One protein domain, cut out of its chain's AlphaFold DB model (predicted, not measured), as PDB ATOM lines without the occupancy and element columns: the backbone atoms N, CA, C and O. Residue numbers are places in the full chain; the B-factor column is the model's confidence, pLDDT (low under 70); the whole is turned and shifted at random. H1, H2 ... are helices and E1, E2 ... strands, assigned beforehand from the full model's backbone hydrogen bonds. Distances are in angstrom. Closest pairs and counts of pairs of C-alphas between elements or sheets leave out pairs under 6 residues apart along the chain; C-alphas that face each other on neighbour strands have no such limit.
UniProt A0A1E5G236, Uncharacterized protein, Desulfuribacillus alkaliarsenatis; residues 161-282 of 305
ATOM      1  N   THR A 161       0.589 -22.741  37.932       88.50
ATOM      2  CA  THR A 161      -0.471 -23.742  38.128       88.50
ATOM      3  C   THR A 161      -1.852 -23.281  37.659       88.50
ATOM      4  O   THR A 161      -2.771 -24.084  37.628       88.50
ATOM      5  N   THR A 162      -2.035 -22.000  37.324       93.88
ATOM      6  CA  THR A 162      -3.322 -21.450  36.854       93.88
ATOM      7  C   THR A 162      -3.305 -21.118  35.362       93.88
ATOM      8  O   THR A 162      -4.165 -20.377  34.891       93.88
ATOM      9  N   ASN A 163      -2.299 -21.589  34.623       95.62
ATOM     10  CA  ASN A 163      -2.168 -21.314  33.196       95.62
ATOM     11  C   ASN A 163      -3.099 -22.209  32.368       95.62
ATOM     12  O   ASN A 163      -3.310 -23.374  32.695       95.62
ATOM     13  N   PHE A 164      -3.603 -21.658  31.266       97.31
ATOM     14  CA  PHE A 164      -4.410 -22.361  30.269       97.31
ATOM     15  C   PHE A 164      -3.546 -22.637  29.037       97.31
ATOM     16  O   PHE A 164      -2.819 -21.743  28.592       97.31
ATOM     17  N   ILE A 165      -3.625 -23.849  28.495       97.88
ATOM     18  CA  ILE A 165      -2.910 -24.265  27.289       97.88
ATOM     19  C   ILE A 165      -3.884 -24.222  26.111       97.88
ATOM     20  O   ILE A 165      -4.984 -24.777  26.158       97.88
ATOM     21  N   TYR A 166      -3.464 -23.547  25.045       97.69
ATOM     22  CA  TYR A 166      -4.226 -23.423  23.808       97.69
ATOM     23  C   TYR A 166      -3.417 -23.964  22.636       97.69
ATOM     24  O   TYR A 166      -2.193 -23.832  22.597       97.69
ATOM     25  N   LYS A 167      -4.121 -24.509  21.650       96.44
ATOM     26  CA  LYS A 167      -3.580 -24.904  20.356       96.44
ATOM     27  C   LYS A 167      -3.935 -23.857  19.312       96.44
ATOM     28  O   LYS A 167      -5.067 -23.380  19.258       96.44
ATOM     29  N   VAL A 168      -2.964 -23.527  18.467       95.56
ATOM     30  CA  VAL A 168      -3.178 -22.676  17.297       95.56
ATOM     31  C   VAL A 168      -3.451 -23.570  16.088       95.56
ATOM     32  O   VAL A 168      -2.680 -24.490  15.813       95.56
ATOM     33  N   THR A 169      -4.569 -23.347  15.401       93.38
ATOM     34  CA  THR A 169      -5.051 -24.175  14.282       93.38
ATOM     35  C   THR A 169      -5.474 -23.306  13.094       93.38
ATOM     36  O   THR A 169      -5.462 -22.078  13.159       93.38
ATOM     37  N   GLY A 170      -5.840 -23.932  11.974       90.88
ATOM     38  CA  GLY A 170      -6.426 -23.249  10.814       90.88
ATOM     39  C   GLY A 170      -5.427 -22.653   9.821       90.88
ATOM     40  O   GLY A 170      -5.816 -22.384   8.691       90.88
ATOM     41  N   VAL A 171      -4.154 -22.516  10.197       92.25
ATOM     42  CA  VAL A 171      -3.075 -22.063   9.306       92.25
ATOM     43  C   VAL A 171      -1.781 -22.816   9.595       92.25
ATOM     44  O   VAL A 171      -1.571 -23.296  10.710       92.25
ATOM     45  N   ASN A 172      -0.920 -22.930   8.585       89.62
ATOM     46  CA  ASN A 172       0.411 -23.500   8.759       89.62
ATOM     47  C   ASN A 172       1.356 -22.408   9.271       89.62
ATOM     48  O   ASN A 172       1.600 -21.435   8.562       89.62
ATOM     49  N   ILE A 173       1.858 -22.564  10.495       88.69
ATOM     50  CA  ILE A 173       2.790 -21.620  11.122       88.69
ATOM     51  C   ILE A 173       4.160 -22.286  11.159       88.69
ATOM     52  O   ILE A 173       4.330 -23.317  11.811       88.69
ATOM     53  N   ASP A 174       5.129 -21.711  10.449       92.06
ATOM     54  CA  ASP A 174       6.501 -22.212  10.451       92.06
ATOM     55  C   ASP A 174       7.290 -21.745  11.691       92.06
ATOM     56  O   ASP A 174       6.848 -20.901  12.474       92.06
ATOM     57  N   ALA A 175       8.484 -22.314  11.885       94.19
ATOM     58  CA  ALA A 175       9.329 -21.994  13.036       94.19
ATOM     59  C   ALA A 175       9.713 -20.506  13.099       94.19
ATOM     60  O   ALA A 175       9.799 -19.946  14.192       94.19
ATOM     61  N   LYS A 176       9.885 -19.852  11.944       95.12
ATOM     62  CA  LYS A 176      10.251 -18.436  11.873       95.12
ATOM     63  C   LYS A 176       9.101 -17.557  12.363       95.12
ATOM     64  O   LYS A 176       9.320 -16.688  13.200       95.12
ATOM     65  N   MET A 177       7.873 -17.828  11.925       94.25
ATOM     66  CA  MET A 177       6.674 -17.141  12.412       94.25
ATOM     67  C   MET A 177       6.471 -17.347  13.918       94.25
ATOM     68  O   MET A 177       6.123 -16.408  14.637       94.25
ATOM     69  N   VAL A 178       6.718 -18.562  14.426       95.12
ATOM     70  CA  VAL A 178       6.662 -18.846  15.870       95.12
ATOM     71  C   VAL A 178       7.678 -17.998  16.637       95.12
ATOM     72  O   VAL A 178       7.336 -17.431  17.678       95.12
ATOM     73  N   GLU A 179       8.915 -17.897  16.149       96.75
ATOM     74  CA  GLU A 179       9.956 -17.061  16.754       96.75
ATOM     75  C   GLU A 179       9.592 -15.572  16.715       96.75
ATOM     76  O   GLU A 179       9.679 -14.900  17.745       96.75
ATOM     77  N   GLU A 180       9.108 -15.071  15.576       96.44
ATOM     78  CA  GLU A 180       8.666 -13.683  15.404       96.44
ATOM     79  C   GLU A 180       7.565 -13.321  16.412       96.44
ATOM     80  O   GLU A 180       7.719 -12.367  17.179       96.44
ATOM     81  N   ILE A 181       6.503 -14.129  16.511       96.19
ATOM     82  CA  ILE A 181       5.414 -13.904  17.475       96.19
ATOM     83  C   ILE A 181       5.952 -13.970  18.913       96.19
ATOM     84  O   ILE A 181       5.668 -13.099  19.740       96.19
ATOM     85  N   ASN A 182       6.772 -14.971  19.241       96.56
ATOM     86  CA  ASN A 182       7.314 -15.123  20.593       96.56
ATOM     87  C   ASN A 182       8.322 -14.035  20.986       96.56
ATOM     88  O   ASN A 182       8.511 -13.806  22.186       96.56
ATOM     89  N   SER A 183       8.917 -13.339  20.017       97.31
ATOM     90  CA  SER A 183       9.821 -12.212  20.258       97.31
ATOM     91  C   SER A 183       9.098 -10.938  20.724       97.31
ATOM     92  O   SER A 183       9.719 -10.071  21.340       97.31
ATOM     93  N   ILE A 184       7.773 -10.841  20.532       97.56
ATOM     94  CA  ILE A 184       6.969  -9.691  20.973       97.56
ATOM     95  C   ILE A 184       7.067  -9.537  22.502       97.56
ATOM     96  O   ILE A 184       6.592 -10.391  23.263       97.56
ATOM     97  N   ALA A 185       7.670  -8.436  22.957       96.62
ATOM     98  CA  ALA A 185       8.028  -8.177  24.358       96.62
ATOM     99  C   ALA A 185       7.485  -6.838  24.902       96.62
ATOM    100  O   ALA A 185       8.100  -6.196  25.752       96.62
ATOM    101  N   THR A 186       6.318  -6.407  24.424       95.94
ATOM    102  CA  THR A 186       5.644  -5.184  24.889       95.94
ATOM    103  C   THR A 186       5.047  -5.344  26.298       95.94
ATOM    104  O   THR A 186       4.958  -6.445  26.854       95.94
ATOM    105  N   LYS A 187       4.557  -4.240  26.884       93.94
ATOM    106  CA  LYS A 187       3.807  -4.269  28.158       93.94
ATOM    107  C   LYS A 187       2.532  -5.126  28.073       93.94
ATOM    108  O   LYS A 187       2.128  -5.705  29.078       93.94
ATOM    109  N   SER A 188       1.928  -5.228  26.889       94.00
ATOM    110  CA  SER A 188       0.722  -6.009  26.588       94.00
ATOM    111  C   SER A 188       1.020  -7.292  25.811       94.00
ATOM    112  O   SER A 188       0.102  -7.849  25.219       94.00
ATOM    113  N   LYS A 189       2.260  -7.807  25.849       95.94
ATOM    114  CA  LYS A 189       2.765  -8.879  24.968       95.94
ATOM    115  C   LYS A 189       1.818 -10.048  24.705       95.94
ATOM    116  O   LYS A 189       1.810 -10.574  23.606       95.94
ATOM    117  N   ILE A 190       1.032 -10.481  25.692       95.06
ATOM    118  CA  ILE A 190       0.087 -11.591  25.508       95.06
ATOM    119  C   ILE A 190      -1.034 -11.206  24.536       95.06
ATOM    120  O   ILE A 190      -1.360 -11.993  23.654       95.06
ATOM    121  N   ARG A 191      -1.578  -9.988  24.662       96.19
ATOM    122  CA  ARG A 191      -2.576  -9.451  23.729       96.19
ATOM    123  C   ARG A 191      -1.984  -9.330  22.333       96.19
ATOM    124  O   ARG A 191      -2.542  -9.869  21.392       96.19
ATOM    125  N   ASP A 192      -0.813  -8.711  22.232       97.12
ATOM    126  CA  ASP A 192      -0.147  -8.451  20.955       97.12
ATOM    127  C   ASP A 192       0.197  -9.758  20.217       97.12
ATOM    128  O   ASP A 192      -0.014  -9.867  19.013       97.12
ATOM    129  N   ARG A 193       0.642 -10.794  20.943       97.31
ATOM    130  CA  ARG A 193       0.868 -12.140  20.387       97.31
ATOM    131  C   ARG A 193      -0.416 -12.784  19.880       97.31
ATOM    132  O   ARG A 193      -0.416 -13.371  18.806       97.31
ATOM    133  N   ILE A 194      -1.506 -12.684  20.642       96.88
ATOM    134  CA  ILE A 194      -2.811 -13.212  20.228       96.88
ATOM    135  C   ILE A 194      -3.335 -12.468  18.994       96.88
ATOM    136  O   ILE A 194      -3.882 -13.112  18.099       96.88
ATOM    137  N   SER A 195      -3.145 -11.148  18.916       96.00
ATOM    138  CA  SER A 195      -3.484 -10.359  17.728       96.00
ATOM    139  C   SER A 195      -2.689 -10.818  16.508       96.00
ATOM    140  O   SER A 195      -3.303 -11.128  15.495       96.00
ATOM    141  N   ALA A 196      -1.366 -10.984  16.626       96.12
ATOM    142  CA  ALA A 196      -0.528 -11.481  15.531       96.12
ATOM    143  C   ALA A 196      -0.969 -12.875  15.041       96.12
ATOM    144  O   ALA A 196      -1.083 -13.111  13.842       96.12
ATOM    145  N   ILE A 197      -1.303 -13.788  15.963       95.88
ATOM    146  CA  ILE A 197      -1.852 -15.112  15.621       95.88
ATOM    147  C   ILE A 197      -3.169 -14.977  14.834       95.88
ATOM    148  O   ILE A 197      -3.378 -15.680  13.847       95.88
ATOM    149  N   LYS A 198      -4.059 -14.067  15.248       93.69
ATOM    150  CA  LYS A 198      -5.341 -13.825  14.570       93.69
ATOM    151  C   LYS A 198      -5.190 -13.161  13.203       93.69
ATOM    152  O   LYS A 198      -5.942 -13.502  12.297       93.69
ATOM    153  N   GLU A 199      -4.247 -12.237  13.049       94.62
ATOM    154  CA  GLU A 199      -3.953 -11.559  11.778       94.62
ATOM    155  C   GLU A 199      -3.484 -12.542  10.700       94.62
ATOM    156  O   GLU A 199      -3.785 -12.352   9.524       94.62
ATOM    157  N   LEU A 200      -2.847 -13.647  11.102       93.81
ATOM    158  CA  LEU A 200      -2.521 -14.755  10.201       93.81
ATOM    159  C   LEU A 200      -3.751 -15.569   9.763       93.81
ATOM    160  O   LEU A 200      -3.615 -16.438   8.913       93.81
ATOM    161  N   GLY A 201      -4.938 -15.328  10.328       93.81
ATOM    162  CA  GLY A 201      -6.145 -16.128  10.093       93.81
ATOM    163  C   GLY A 201      -6.212 -17.411  10.927       93.81
ATOM    164  O   GLY A 201      -7.066 -18.265  10.679       93.81
ATOM    165  N   ALA A 202      -5.328 -17.563  11.918       95.00
ATOM    166  CA  ALA A 202      -5.315 -18.726  12.791       95.00
ATOM    167  C   ALA A 202      -6.472 -18.712  13.802       95.00
ATOM    168  O   ALA A 202      -6.976 -17.664  14.218       95.00
ATOM    169  N   LYS A 203      -6.845 -19.902  14.270       94.06
ATOM    170  CA  LYS A 203      -7.780 -20.117  15.377       94.06
ATOM    171  C   LYS A 203      -7.014 -20.509  16.633       94.06
ATOM    172  O   LYS A 203      -5.955 -21.120  16.553       94.06
ATOM    173  N   ILE A 204      -7.557 -20.145  17.791       96.06
ATOM    174  CA  ILE A 204      -6.997 -20.479  19.103       96.06
ATOM    175  C   ILE A 204      -8.037 -21.323  19.831       96.06
ATOM    176  O   ILE A 204      -9.123 -20.836  20.138       96.06
ATOM    177  N   GLU A 205      -7.700 -22.578  20.095       95.69
ATOM    178  CA  GLU A 205      -8.587 -23.573  20.698       95.69
ATOM    179  C   GLU A 205      -8.024 -24.003  22.051       95.69
ATOM    180  O   GLU A 205      -6.834 -24.284  22.177       95.69
ATOM    181  N   PHE A 206      -8.863 -24.024  23.083       97.69
ATOM    182  CA  PHE A 206      -8.461 -24.519  24.397       97.69
ATOM    183  C   PHE A 206      -8.247 -26.035  24.353       97.69
ATOM    184  O   PHE A 206      -9.061 -26.744  23.767       97.69
ATOM    185  N   ILE A 207      -7.167 -26.507  24.979       97.25
ATOM    186  CA  ILE A 207      -6.850 -27.937  25.083       97.25
ATOM    187  C   ILE A 207      -7.044 -28.410  26.519       97.25
ATOM    188  O   ILE A 207      -7.890 -29.260  26.770       97.25
ATOM    189  N   GLU A 208      -6.279 -27.839  27.445       97.31
ATOM    190  CA  GLU A 208      -6.204 -28.283  28.838       97.31
ATOM    191  C   GLU A 208      -5.612 -27.174  29.718       97.31
ATOM    192  O   GLU A 208      -5.098 -26.155  29.231       97.31
ATOM    193  N   MET A 209      -5.669 -27.345  31.034       97.19
ATOM    194  CA  MET A 209      -4.907 -26.500  31.946       97.19
ATOM    195  C   MET A 209      -3.477 -27.014  32.101       97.19
ATOM    196  O   MET A 209      -3.198 -28.197  32.012       97.19
ATOM    197  N   ALA A 210      -2.547 -26.126  32.449       96.56
ATOM    198  CA  ALA A 210      -1.161 -26.514  32.713       96.56
ATOM    199  C   ALA A 210      -0.966 -27.344  34.000       96.56
ATOM    200  O   ALA A 210       0.158 -27.722  34.322       96.56
ATOM    201  N   SER A 211      -2.019 -27.541  34.794       97.12
ATOM    202  CA  SER A 211      -1.976 -28.241  36.074       97.12
ATOM    203  C   SER A 211      -3.209 -29.118  36.214       97.12
ATOM    204  O   SER A 211      -4.274 -28.606  36.562       97.12
ATOM    205  N   ASP A 212      -3.025 -30.429  36.084       97.44
ATOM    206  CA  ASP A 212      -4.078 -31.441  36.232       97.44
ATOM    207  C   ASP A 212      -4.867 -31.255  37.531       97.44
ATOM    208  O   ASP A 212      -6.091 -31.302  37.547       97.44
ATOM    209  N   MET A 213      -4.174 -30.948  38.634       97.31
ATOM    210  CA  MET A 213      -4.819 -30.714  39.931       97.31
ATOM    211  C   MET A 213      -5.826 -29.558  39.886       97.31
ATOM    212  O   MET A 213      -6.912 -29.659  40.449       97.31
ATOM    213  N   PHE A 214      -5.480 -28.452  39.222       97.19
ATOM    214  CA  PHE A 214      -6.378 -27.306  39.169       97.19
ATOM    215  C   PHE A 214      -7.518 -27.561  38.186       97.19
ATOM    216  O   PHE A 214      -8.649 -27.181  38.471       97.19
ATOM    217  N   GLU A 215      -7.247 -28.261  37.083       98.00
ATOM    218  CA  GLU A 215      -8.285 -28.706  36.156       98.00
ATOM    219  C   GLU A 215      -9.331 -29.584  36.845       98.00
ATOM    220  O   GLU A 215     -10.524 -29.284  36.779       98.00
ATOM    221  N   LEU A 216      -8.886 -30.604  37.584       97.88
ATOM    222  CA  LEU A 216      -9.759 -31.490  38.352       97.88
ATOM    223  C   LEU A 216     -10.548 -30.712  39.413       97.88
ATOM    224  O   LEU A 216     -11.753 -30.910  39.546       97.88
ATOM    225  N   ASN A 217      -9.913 -29.770  40.118       97.12
ATOM    226  CA  ASN A 217     -10.609 -28.912  41.082       97.12
ATOM    227  C   ASN A 217     -11.735 -28.090  40.432       97.12
ATOM    228  O   ASN A 217     -12.804 -27.943  41.017       97.12
ATOM    229  N   LEU A 218     -11.517 -27.558  39.225       97.62
ATOM    230  CA  LEU A 218     -12.560 -26.852  38.479       97.62
ATOM    231  C   LEU A 218     -13.677 -27.809  38.035       97.62
ATOM    232  O   LEU A 218     -14.849 -27.447  38.117       97.62
ATOM    233  N   GLN A 219     -13.335 -29.031  37.619       97.62
ATOM    234  CA  GLN A 219     -14.307 -30.051  37.213       97.62
ATOM    235  C   GLN A 219     -15.188 -30.548  38.367       97.62
ATOM    236  O   GLN A 219     -16.340 -30.906  38.123       97.62
ATOM    237  N   VAL A 220     -14.693 -30.519  39.613       96.94
ATOM    238  CA  VAL A 220     -15.507 -30.767  40.820       96.94
ATOM    239  C   VAL A 220     -16.644 -29.748  40.942       96.94
ATOM    240  O   VAL A 220     -17.744 -30.106  41.357       96.94
ATOM    241  N   ILE A 221     -16.403 -28.489  40.562       95.81
ATOM    242  CA  ILE A 221     -17.430 -27.437  40.565       95.81
ATOM    243  C   ILE A 221     -18.394 -27.642  39.396       95.81
ATOM    244  O   ILE A 221     -19.609 -27.597  39.577       95.81
ATOM    245  N   ASP A 222     -17.849 -27.821  38.191       97.00
ATOM    246  CA  ASP A 222     -18.606 -28.113  36.979       97.00
ATOM    247  C   ASP A 222     -17.688 -28.672  35.887       97.00
ATOM    248  O   ASP A 222     -16.636 -28.102  35.599       97.00
ATOM    249  N   SER A 223     -18.106 -29.747  35.216       96.81
ATOM    250  CA  SER A 223     -17.269 -30.454  34.238       96.81
ATOM    251  C   SER A 223     -16.797 -29.580  33.066       96.81
ATOM    252  O   SER A 223     -15.731 -29.838  32.515       96.81
ATOM    253  N   LEU A 224     -17.552 -28.539  32.686       97.44
ATOM    254  CA  LEU A 224     -17.175 -27.616  31.607       97.44
ATOM    255  C   LEU A 224     -16.442 -26.366  32.109       97.44
ATOM    256  O   LEU A 224     -16.060 -25.517  31.299       97.44
ATOM    257  N   LEU A 225     -16.236 -26.218  33.421       98.00
ATOM    258  CA  LEU A 225     -15.663 -25.006  33.996       98.00
ATOM    259  C   LEU A 225     -14.263 -24.655  33.459       98.00
ATOM    260  O   LEU A 225     -14.064 -23.471  33.180       98.00
ATOM    261  N   PRO A 226     -13.319 -25.602  33.246       98.19
ATOM    262  CA  PRO A 226     -12.028 -25.280  32.629       98.19
ATOM    263  C   PRO A 226     -12.185 -24.586  31.269       98.19
ATOM    264  O   PRO A 226     -11.622 -23.515  31.042       98.19
ATOM    265  N   SER A 227     -13.031 -25.140  30.399       98.25
ATOM    266  CA  SER A 227     -13.288 -24.607  29.058       98.25
ATOM    267  C   SER A 227     -14.069 -23.291  29.084       98.25
ATOM    268  O   SER A 227     -13.853 -22.403  28.258       98.25
ATOM    269  N   ILE A 228     -14.986 -23.125  30.038       98.25
ATOM    270  CA  ILE A 228     -15.702 -21.859  30.224       98.25
ATOM    271  C   ILE A 228     -14.716 -20.768  30.645       98.25
ATOM    272  O   ILE A 228     -14.686 -19.704  30.026       98.25
ATOM    273  N   LEU A 229     -13.881 -21.025  31.656       97.81
ATOM    274  CA  LEU A 229     -12.892 -20.058  32.133       97.81
ATOM    275  C   LEU A 229     -11.827 -19.749  31.076       97.81
ATOM    276  O   LEU A 229     -11.409 -18.595  30.972       97.81
ATOM    277  N   SER A 230     -11.439 -20.721  30.246       97.94
ATOM    278  CA  SER A 230     -10.520 -20.473  29.133       97.94
ATOM    279  C   SER A 230     -11.103 -19.474  28.124       97.94
ATOM    280  O   SER A 230     -10.406 -18.556  27.692       97.94
ATOM    281  N   ASN A 231     -12.409 -19.536  27.838       98.00
ATOM    282  CA  ASN A 231     -13.075 -18.538  26.997       98.00
ATOM    283  C   ASN A 231     -13.086 -17.140  27.638       98.00
ATOM    284  O   ASN A 231     -12.823 -16.156  26.945       98.00
ATOM    285  N   PHE A 232     -13.335 -17.022  28.949       97.50
ATOM    286  CA  PHE A 232     -13.228 -15.734  29.655       97.50
ATOM    287  C   PHE A 232     -11.818 -15.136  29.524       97.50
ATOM    288  O   PHE A 232     -11.665 -13.964  29.174       97.50
ATOM    289  N   VAL A 233     -10.786 -15.951  29.762       96.56
ATOM    290  CA  VAL A 233      -9.378 -15.536  29.679       96.56
ATOM    291  C   VAL A 233      -9.005 -15.129  28.254       96.56
ATOM    292  O   VAL A 233      -8.402 -14.072  28.050       96.56
ATOM    293  N   LEU A 234      -9.387 -15.926  27.256       97.31
ATOM    294  CA  LEU A 234      -9.095 -15.640  25.858       97.31
ATOM    295  C   LEU A 234      -9.788 -14.351  25.391       97.31
ATOM    296  O   LEU A 234      -9.131 -13.499  24.794       97.31
ATOM    297  N   ASN A 235     -11.068 -14.153  25.719       97.50
ATOM    298  CA  ASN A 235     -11.801 -12.924  25.393       97.50
ATOM    299  C   ASN A 235     -11.157 -11.676  26.029       97.50
ATOM    300  O   ASN A 235     -11.022 -10.643  25.365       97.50
ATOM    301  N   PHE A 236     -10.685 -11.776  27.278       96.94
ATOM    302  CA  PHE A 236      -9.963 -10.692  27.953       96.94
ATOM    303  C   PHE A 236      -8.653 -10.317  27.244       96.94
ATOM    304  O   PHE A 236      -8.347  -9.133  27.051       96.94
ATOM    305  N   TYR A 237      -7.859 -11.314  26.845       96.44
ATOM    306  CA  TYR A 237      -6.598 -11.063  26.146       96.44
ATOM    307  C   TYR A 237      -6.786 -10.673  24.676       96.44
ATOM    308  O   TYR A 237      -5.924 -10.005  24.116       96.44
ATOM    309  N   GLN A 238      -7.931 -10.983  24.077       95.44
ATOM    310  CA  GLN A 238      -8.331 -10.446  22.774       95.44
ATOM    311  C   GLN A 238      -8.859  -9.005  22.851       95.44
ATOM    312  O   GLN A 238      -9.208  -8.432  21.824       95.44
ATOM    313  N   GLY A 239      -8.944  -8.418  24.050       94.31
ATOM    314  CA  GLY A 239      -9.427  -7.050  24.243       94.31
ATOM    315  C   GLY A 239     -10.935  -6.888  24.053       94.31
ATOM    316  O   GLY A 239     -11.399  -5.766  23.888       94.31
ATOM    317  N   ARG A 240     -11.705  -7.983  24.084       95.50
ATOM    318  CA  ARG A 240     -13.161  -7.952  23.874       95.50
ATOM    319  C   ARG A 240     -13.936  -7.488  25.109       95.50
ATOM    320  O   ARG A 240     -15.061  -7.031  24.980       95.50
ATOM    321  N   GLY A 241     -13.327  -7.593  26.286       94.56
ATOM    322  CA  GLY A 241     -13.870  -7.111  27.552       94.56
ATOM    323  C   GLY A 241     -12.772  -6.992  28.603       94.56
ATOM    324  O   GLY A 241     -11.713  -7.619  28.500       94.56
ATOM    325  N   SER A 242     -13.016  -6.158  29.604       91.44
ATOM    326  CA  SER A 242     -12.078  -5.830  30.678       91.44
ATOM    327  C   SER A 242     -12.610  -6.175  32.070       91.44
ATOM    328  O   SER A 242     -11.811  -6.412  32.976       91.44
ATOM    329  N   SER A 243     -13.934  -6.264  32.224       92.94
ATOM    330  CA  SER A 243     -14.610  -6.707  33.445       92.94
ATOM    331  C   SER A 243     -15.257  -8.085  33.273       92.94
ATOM    332  O   SER A 243     -15.509  -8.542  32.154       92.94
ATOM    333  N   LEU A 244     -15.545  -8.771  34.384       92.12
ATOM    334  CA  LEU A 244     -16.263 -10.049  34.329       92.12
ATOM    335  C   LEU A 244     -17.686  -9.862  33.800       92.12
ATOM    336  O   LEU A 244     -18.183 -10.749  33.117       92.12
ATOM    337  N   GLU A 245     -18.322  -8.723  34.071       93.94
ATOM    338  CA  GLU A 245     -19.654  -8.382  33.574       93.94
ATOM    339  C   GLU A 245     -19.667  -8.258  32.045       93.94
ATOM    340  O   GLU A 245     -20.529  -8.842  31.385       93.94
ATOM    341  N   GLU A 246     -18.683  -7.555  31.474       96.94
ATOM    342  CA  GLU A 246     -18.510  -7.423  30.022       96.94
ATOM    343  C   GLU A 246     -18.257  -8.786  29.368       96.94
ATOM    344  O   GLU A 246     -18.920  -9.153  28.398       96.94
ATOM    345  N   LEU A 247     -17.336  -9.573  29.929       97.75
ATOM    346  CA  LEU A 247     -17.004 -10.896  29.398       97.75
ATOM    347  C   LEU A 247     -18.170 -11.883  29.540       97.75
ATOM    348  O   LEU A 247     -18.400 -12.702  28.656       97.75
ATOM    349  N   LEU A 248     -18.940 -11.798  30.629       97.50
ATOM    350  CA  LEU A 248     -20.112 -12.643  30.849       97.50
ATOM    351  C   LEU A 248     -21.210 -12.339  29.829       97.50
ATOM    352  O   LEU A 248     -21.870 -13.268  29.365       97.50
ATOM    353  N   LYS A 249     -21.393 -11.066  29.461       97.25
ATOM    354  CA  LYS A 249     -22.317 -10.676  28.392       97.25
ATOM    355  C   LYS A 249     -21.930 -11.342  27.068       97.25
ATOM    356  O   LYS A 249     -22.780 -11.992  26.468       97.25
ATOM    357  N   ILE A 250     -20.648 -11.291  26.695       97.75
ATOM    358  CA  ILE A 250     -20.125 -11.969  25.494       97.75
ATOM    359  C   ILE A 250     -20.404 -13.474  25.554       97.75
ATOM    360  O   ILE A 250     -20.939 -14.039  24.608       97.75
ATOM    361  N   MET A 251     -20.115 -14.127  26.684       97.56
ATOM    362  CA  MET A 251     -20.352 -15.568  26.845       97.56
ATOM    363  C   MET A 251     -21.831 -15.955  26.709       97.56
ATOM    364  O   MET A 251     -22.135 -17.006  26.146       97.56
ATOM    365  N   LYS A 252     -22.754 -15.126  27.217       96.38
ATOM    366  CA  LYS A 252     -24.203 -15.351  27.085       96.38
ATOM    367  C   LYS A 252     -24.686 -15.154  25.645       96.38
ATOM    368  O   LYS A 252     -25.542 -15.915  25.206       96.38
ATOM    369  N   GLU A 253     -24.146 -14.163  24.937       95.62
ATOM    370  CA  GLU A 253     -24.496 -13.858  23.543       95.62
ATOM    371  C   GLU A 253     -23.953 -14.909  22.567       95.62
ATOM    372  O   GLU A 253     -24.696 -15.398  21.720       95.62
ATOM    373  N   GLU A 254     -22.679 -15.287  22.695       96.62
ATOM    374  CA  GLU A 254     -22.037 -16.256  21.796       96.62
ATOM    375  C   GLU A 254     -22.416 -17.700  22.107       96.62
ATOM    376  O   GLU A 254     -22.396 -18.544  21.217       96.62
ATOM    377  N   ASN A 255     -22.728 -17.986  23.374       96.94
ATOM    378  CA  ASN A 255     -23.040 -19.317  23.877       96.94
ATOM    379  C   ASN A 255     -22.102 -20.413  23.315       96.94
ATOM    380  O   ASN A 255     -22.584 -21.373  22.712       96.94
ATOM    381  N   PRO A 256     -20.771 -20.319  23.517       96.19
ATOM    382  CA  PRO A 256     -19.796 -21.183  22.839       96.19
ATOM    383  C   PRO A 256     -19.958 -22.685  23.135       96.19
ATOM    384  O   PRO A 256     -19.427 -23.517  22.404       96.19
ATOM    385  N   PHE A 257     -20.698 -23.043  24.188       96.50
ATOM    386  CA  PHE A 257     -20.993 -24.428  24.569       96.50
ATOM    387  C   PHE A 257     -22.409 -24.878  24.195       96.50
ATOM    388  O   PHE A 257     -22.822 -25.965  24.592       96.50
ATOM    389  N   ASN A 258     -23.153 -24.065  23.439       96.94
ATOM    390  CA  ASN A 258     -24.496 -24.372  22.947       96.94
ATOM    391  C   ASN A 258     -25.464 -24.831  24.052       96.94
ATOM    392  O   ASN A 258     -26.254 -25.754  23.852       96.94
ATOM    393  N   PHE A 259     -25.413 -24.202  25.233       96.75
ATOM    394  CA  PHE A 259     -26.386 -24.490  26.282       96.75
ATOM    395  C   PHE A 259     -27.801 -24.160  25.803       96.75
ATOM    396  O   PHE A 259     -28.016 -23.183  25.085       96.75
ATOM    397  N   ASP A 260     -28.771 -24.957  26.240       95.62
ATOM    398  CA  ASP A 260     -30.172 -24.778  25.884       95.62
ATOM    399  C   ASP A 260     -30.803 -23.601  26.644       95.62
ATOM    400  O   ASP A 260     -31.155 -23.695  27.823       95.62
ATOM    401  N   THR A 261     -30.968 -22.481  25.949       92.12
ATOM    402  CA  THR A 261     -31.476 -21.226  26.511       92.12
ATOM    403  C   THR A 261     -32.993 -21.057  26.386       92.12
ATOM    404  O   THR A 261     -33.487 -19.973  26.695       92.12
ATOM    405  N   ARG A 262     -33.763 -22.100  26.021       95.38
ATOM    406  CA  ARG A 262     -35.234 -22.023  25.834       95.38
ATOM    407  C   ARG A 262     -35.989 -21.366  26.996       95.38
ATOM    408  O   ARG A 262     -36.967 -20.665  26.768       95.38
ATOM    409  N   PHE A 263     -35.520 -21.570  28.226       94.69
ATOM    410  CA  PHE A 263     -36.111 -20.996  29.444       94.69
ATOM    411  C   PHE A 263     -35.226 -19.931  30.108       94.69
ATOM    412  O   PHE A 263     -35.364 -19.656  31.296       94.69
ATOM    413  N   ASN A 264     -34.301 -19.335  29.350       90.31
ATOM    414  CA  ASN A 264     -33.440 -18.236  29.789       90.31
ATOM    415  C   ASN A 264     -32.613 -18.536  31.061       90.31
ATOM    416  O   ASN A 264     -32.402 -17.674  31.916       90.31
ATOM    417  N   HIS A 265     -32.144 -19.778  31.204       92.62
ATOM    418  CA  HIS A 265     -31.264 -20.170  32.304       92.62
ATOM    419  C   HIS A 265     -29.901 -19.464  32.204       92.62
ATOM    420  O   HIS A 265     -29.246 -19.456  31.162       92.62
ATOM    421  N   ASN A 266     -29.419 -18.933  33.329       93.12
ATOM    422  CA  ASN A 266     -28.150 -18.206  33.415       93.12
ATOM    423  C   ASN A 266     -26.934 -19.138  33.621       93.12
ATOM    424  O   ASN A 266     -26.204 -18.994  34.602       93.12
ATOM    425  N   PHE A 267     -26.694 -20.089  32.709       96.62
ATOM    426  CA  PHE A 267     -25.654 -21.126  32.865       96.62
ATOM    427  C   PHE A 267     -24.254 -20.569  33.156       96.62
ATOM    428  O   PHE A 267     -23.635 -20.945  34.151       96.62
ATOM    429  N   TYR A 268     -23.758 -19.655  32.316       97.31
ATOM    430  CA  TYR A 268     -22.412 -19.085  32.460       97.31
ATOM    431  C   TYR A 268     -22.239 -18.312  33.766       97.31
ATOM    432  O   TYR A 268     -21.223 -18.443  34.440       97.31
ATOM    433  N   GLU A 269     -23.254 -17.534  34.145       95.94
ATOM    434  CA  GLU A 269     -23.218 -16.732  35.366       95.94
ATOM    435  C   GLU A 269     -23.237 -17.616  36.610       95.94
ATOM    436  O   GLU A 269     -22.462 -17.387  37.534       95.94
ATOM    437  N   TYR A 270     -24.092 -18.640  36.628       96.06
ATOM    438  CA  TYR A 270     -24.179 -19.575  37.743       96.06
ATOM    439  C   TYR A 270     -22.855 -20.317  37.951       96.06
ATOM    440  O   TYR A 270     -22.340 -20.351  39.067       96.06
ATOM    441  N   LYS A 271     -22.260 -20.843  36.872       97.25
ATOM    442  CA  LYS A 271     -20.975 -21.558  36.919       97.25
ATOM    443  C   LYS A 271     -19.827 -20.635  37.349       97.25
ATOM    444  O   LYS A 271     -19.028 -21.012  38.203       97.25
ATOM    445  N   LEU A 272     -19.788 -19.397  36.845       95.94
ATOM    446  CA  LEU A 272     -18.797 -18.397  37.262       95.94
ATOM    447  C   LEU A 272     -18.955 -18.012  38.744       95.94
ATOM    448  O   LEU A 272     -17.963 -17.920  39.466       95.94
ATOM    449  N   LYS A 273     -20.188 -17.831  39.230       92.62
ATOM    450  CA  LYS A 273     -20.457 -17.587  40.658       92.62
ATOM    451  C   LYS A 273     -20.068 -18.788  41.521       92.62
ATOM    452  O   LYS A 273     -19.513 -18.584  42.597       92.62
ATOM    453  N   GLY A 274     -20.307 -20.014  41.047       93.50
ATOM    454  CA  GLY A 274     -19.852 -21.247  41.695       93.50
ATOM    455  C   GLY A 274     -18.333 -21.277  41.863       93.50
ATOM    456  O   GLY A 274     -17.847 -21.465  42.973       93.50
ATOM    457  N   PHE A 275     -17.589 -20.960  40.800       94.75
ATOM    458  CA  PHE A 275     -16.133 -20.806  40.857       94.75
ATOM    459  C   PHE A 275     -15.688 -19.766  41.893       94.75
ATOM    460  O   PHE A 275     -14.864 -20.059  42.760       94.75
ATOM    461  N   ILE A 276     -16.252 -18.555  41.835       91.44
ATOM    462  CA  ILE A 276     -15.910 -17.463  42.757       91.44
ATOM    463  C   ILE A 276     -16.186 -17.866  44.208       91.44
ATOM    464  O   ILE A 276     -15.368 -17.594  45.088       91.44
ATOM    465  N   ARG A 277     -17.324 -18.524  44.456       88.12
ATOM    466  CA  ARG A 277     -17.712 -19.023  45.774       88.12
ATOM    467  C   ARG A 277     -16.703 -20.041  46.292       88.12
ATOM    468  O   ARG A 277     -16.218 -19.873  47.402       88.12
ATOM    469  N   ASP A 278     -16.361 -21.059  45.515       90.25
ATOM    470  CA  ASP A 278     -15.481 -22.136  45.970       90.25
ATOM    471  C   ASP A 278     -14.047 -21.634  46.213       90.25
ATOM    472  O   ASP A 278     -13.457 -21.939  47.251       90.25
ATOM    473  N   VAL A 279     -13.520 -20.751  45.349       88.06
ATOM    474  CA  VAL A 279     -12.259 -20.028  45.618       88.06
ATOM    475  C   VAL A 279     -12.358 -19.220  46.914       88.06
ATOM    476  O   VAL A 279     -11.448 -19.239  47.745       88.06
ATOM    477  N   ALA A 280     -13.467 -18.505  47.117       79.94
ATOM    478  CA  ALA A 280     -13.671 -17.733  48.333       79.94
ATOM    479  C   ALA A 280     -13.781 -18.626  49.582       79.94
ATOM    480  O   ALA A 280     -13.365 -18.198  50.654       79.94
ATOM    481  N   LEU A 281     -14.295 -19.848  49.473       78.94
ATOM    482  CA  LEU A 281     -14.568 -20.733  50.609       78.94
ATOM    483  C   LEU A 281     -13.483 -21.782  50.887       78.94
ATOM    484  O   LEU A 281     -13.659 -22.606  51.784       78.94
ATOM    485  N   GLY A 282     -12.340 -21.713  50.200       80.19
ATOM    486  CA  GLY A 282     -11.148 -22.483  50.573       80.19
ATOM    487  C   GLY A 282     -10.429 -23.176  49.422       80.19
ATOM    488  O   GLY A 282      -9.297 -23.627  49.622       80.19
TER     489      GLY A 282
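Overview. This is residues 161 to 282 of the 305 residues of an uncharacterized protein of Desulfuribacillus alkaliarsenatis (UniProt A0A1E5G236). A two-stranded antiparallel ribbon, E1 and E2, joins a helical hairpin, H1 and H2, at one end of the longest axis to a larger group of four helices, where H4 packs on the ribbon and H3, H5 and H6 sit round H4. The printed part has 122 residues, with six named helices and two named strands in the order E1 H1 H2 E2 H3 H4 H5 H6, mostly helix. It is only just compact, close to loose, with a radius of gyration of the C-alphas of 15.9 A and spans of 47 by 32 by 26 A.

Arrangement. E1, residues 164 to 169, is antiparallel to E2, residues 203 to 209, with N 165 and O 208 within hydrogen-bond range at 2.8 A. Between them H1, residues 175 to 183, and H2, residues 189 to 199, form a hairpin and touch at Ile 181 and Arg 193, the closest C-alphas, 5.7 A apart. The hub is H4, residues 225 to 237, touching four helices; its Ser 230 and Phe 206 of E2 have C-alphas 6.6 A apart, the closest of the two elements. H4 touches H3, residues 212 to 221, with residues 225 to 226 alone, closest at C-alphas 225 and 218, 5.8 A. H4 touches H5, residues 244 to 254, closest at C-alphas 232 and 247, 6.1 A. H5 and H6, residues 267 to 281, form a hairpin, closest at C-alphas 252 and 268, 6.8 A. Every O i to N i+4 pair is within hydrogen-bond range in H1, H2, H4, H5 and H6, and 5 of 6 in H3.

Along the chain. E1 begins at C-alpha 164, (-4.410, -22.361, 30.269). E2 is 18.0 A long, H4 18.4 A and H6 20.9 A, ending at C-alpha 281, (-14.568, -20.733, 50.609).

Size, cuts and confidence. The C-alphas farthest apart, of Lys 176 and Phe 263, are 49.6 A apart. The printed part has no cut, the link from H5 to H6 is long, and no printed residue is under 70 in pLDDT.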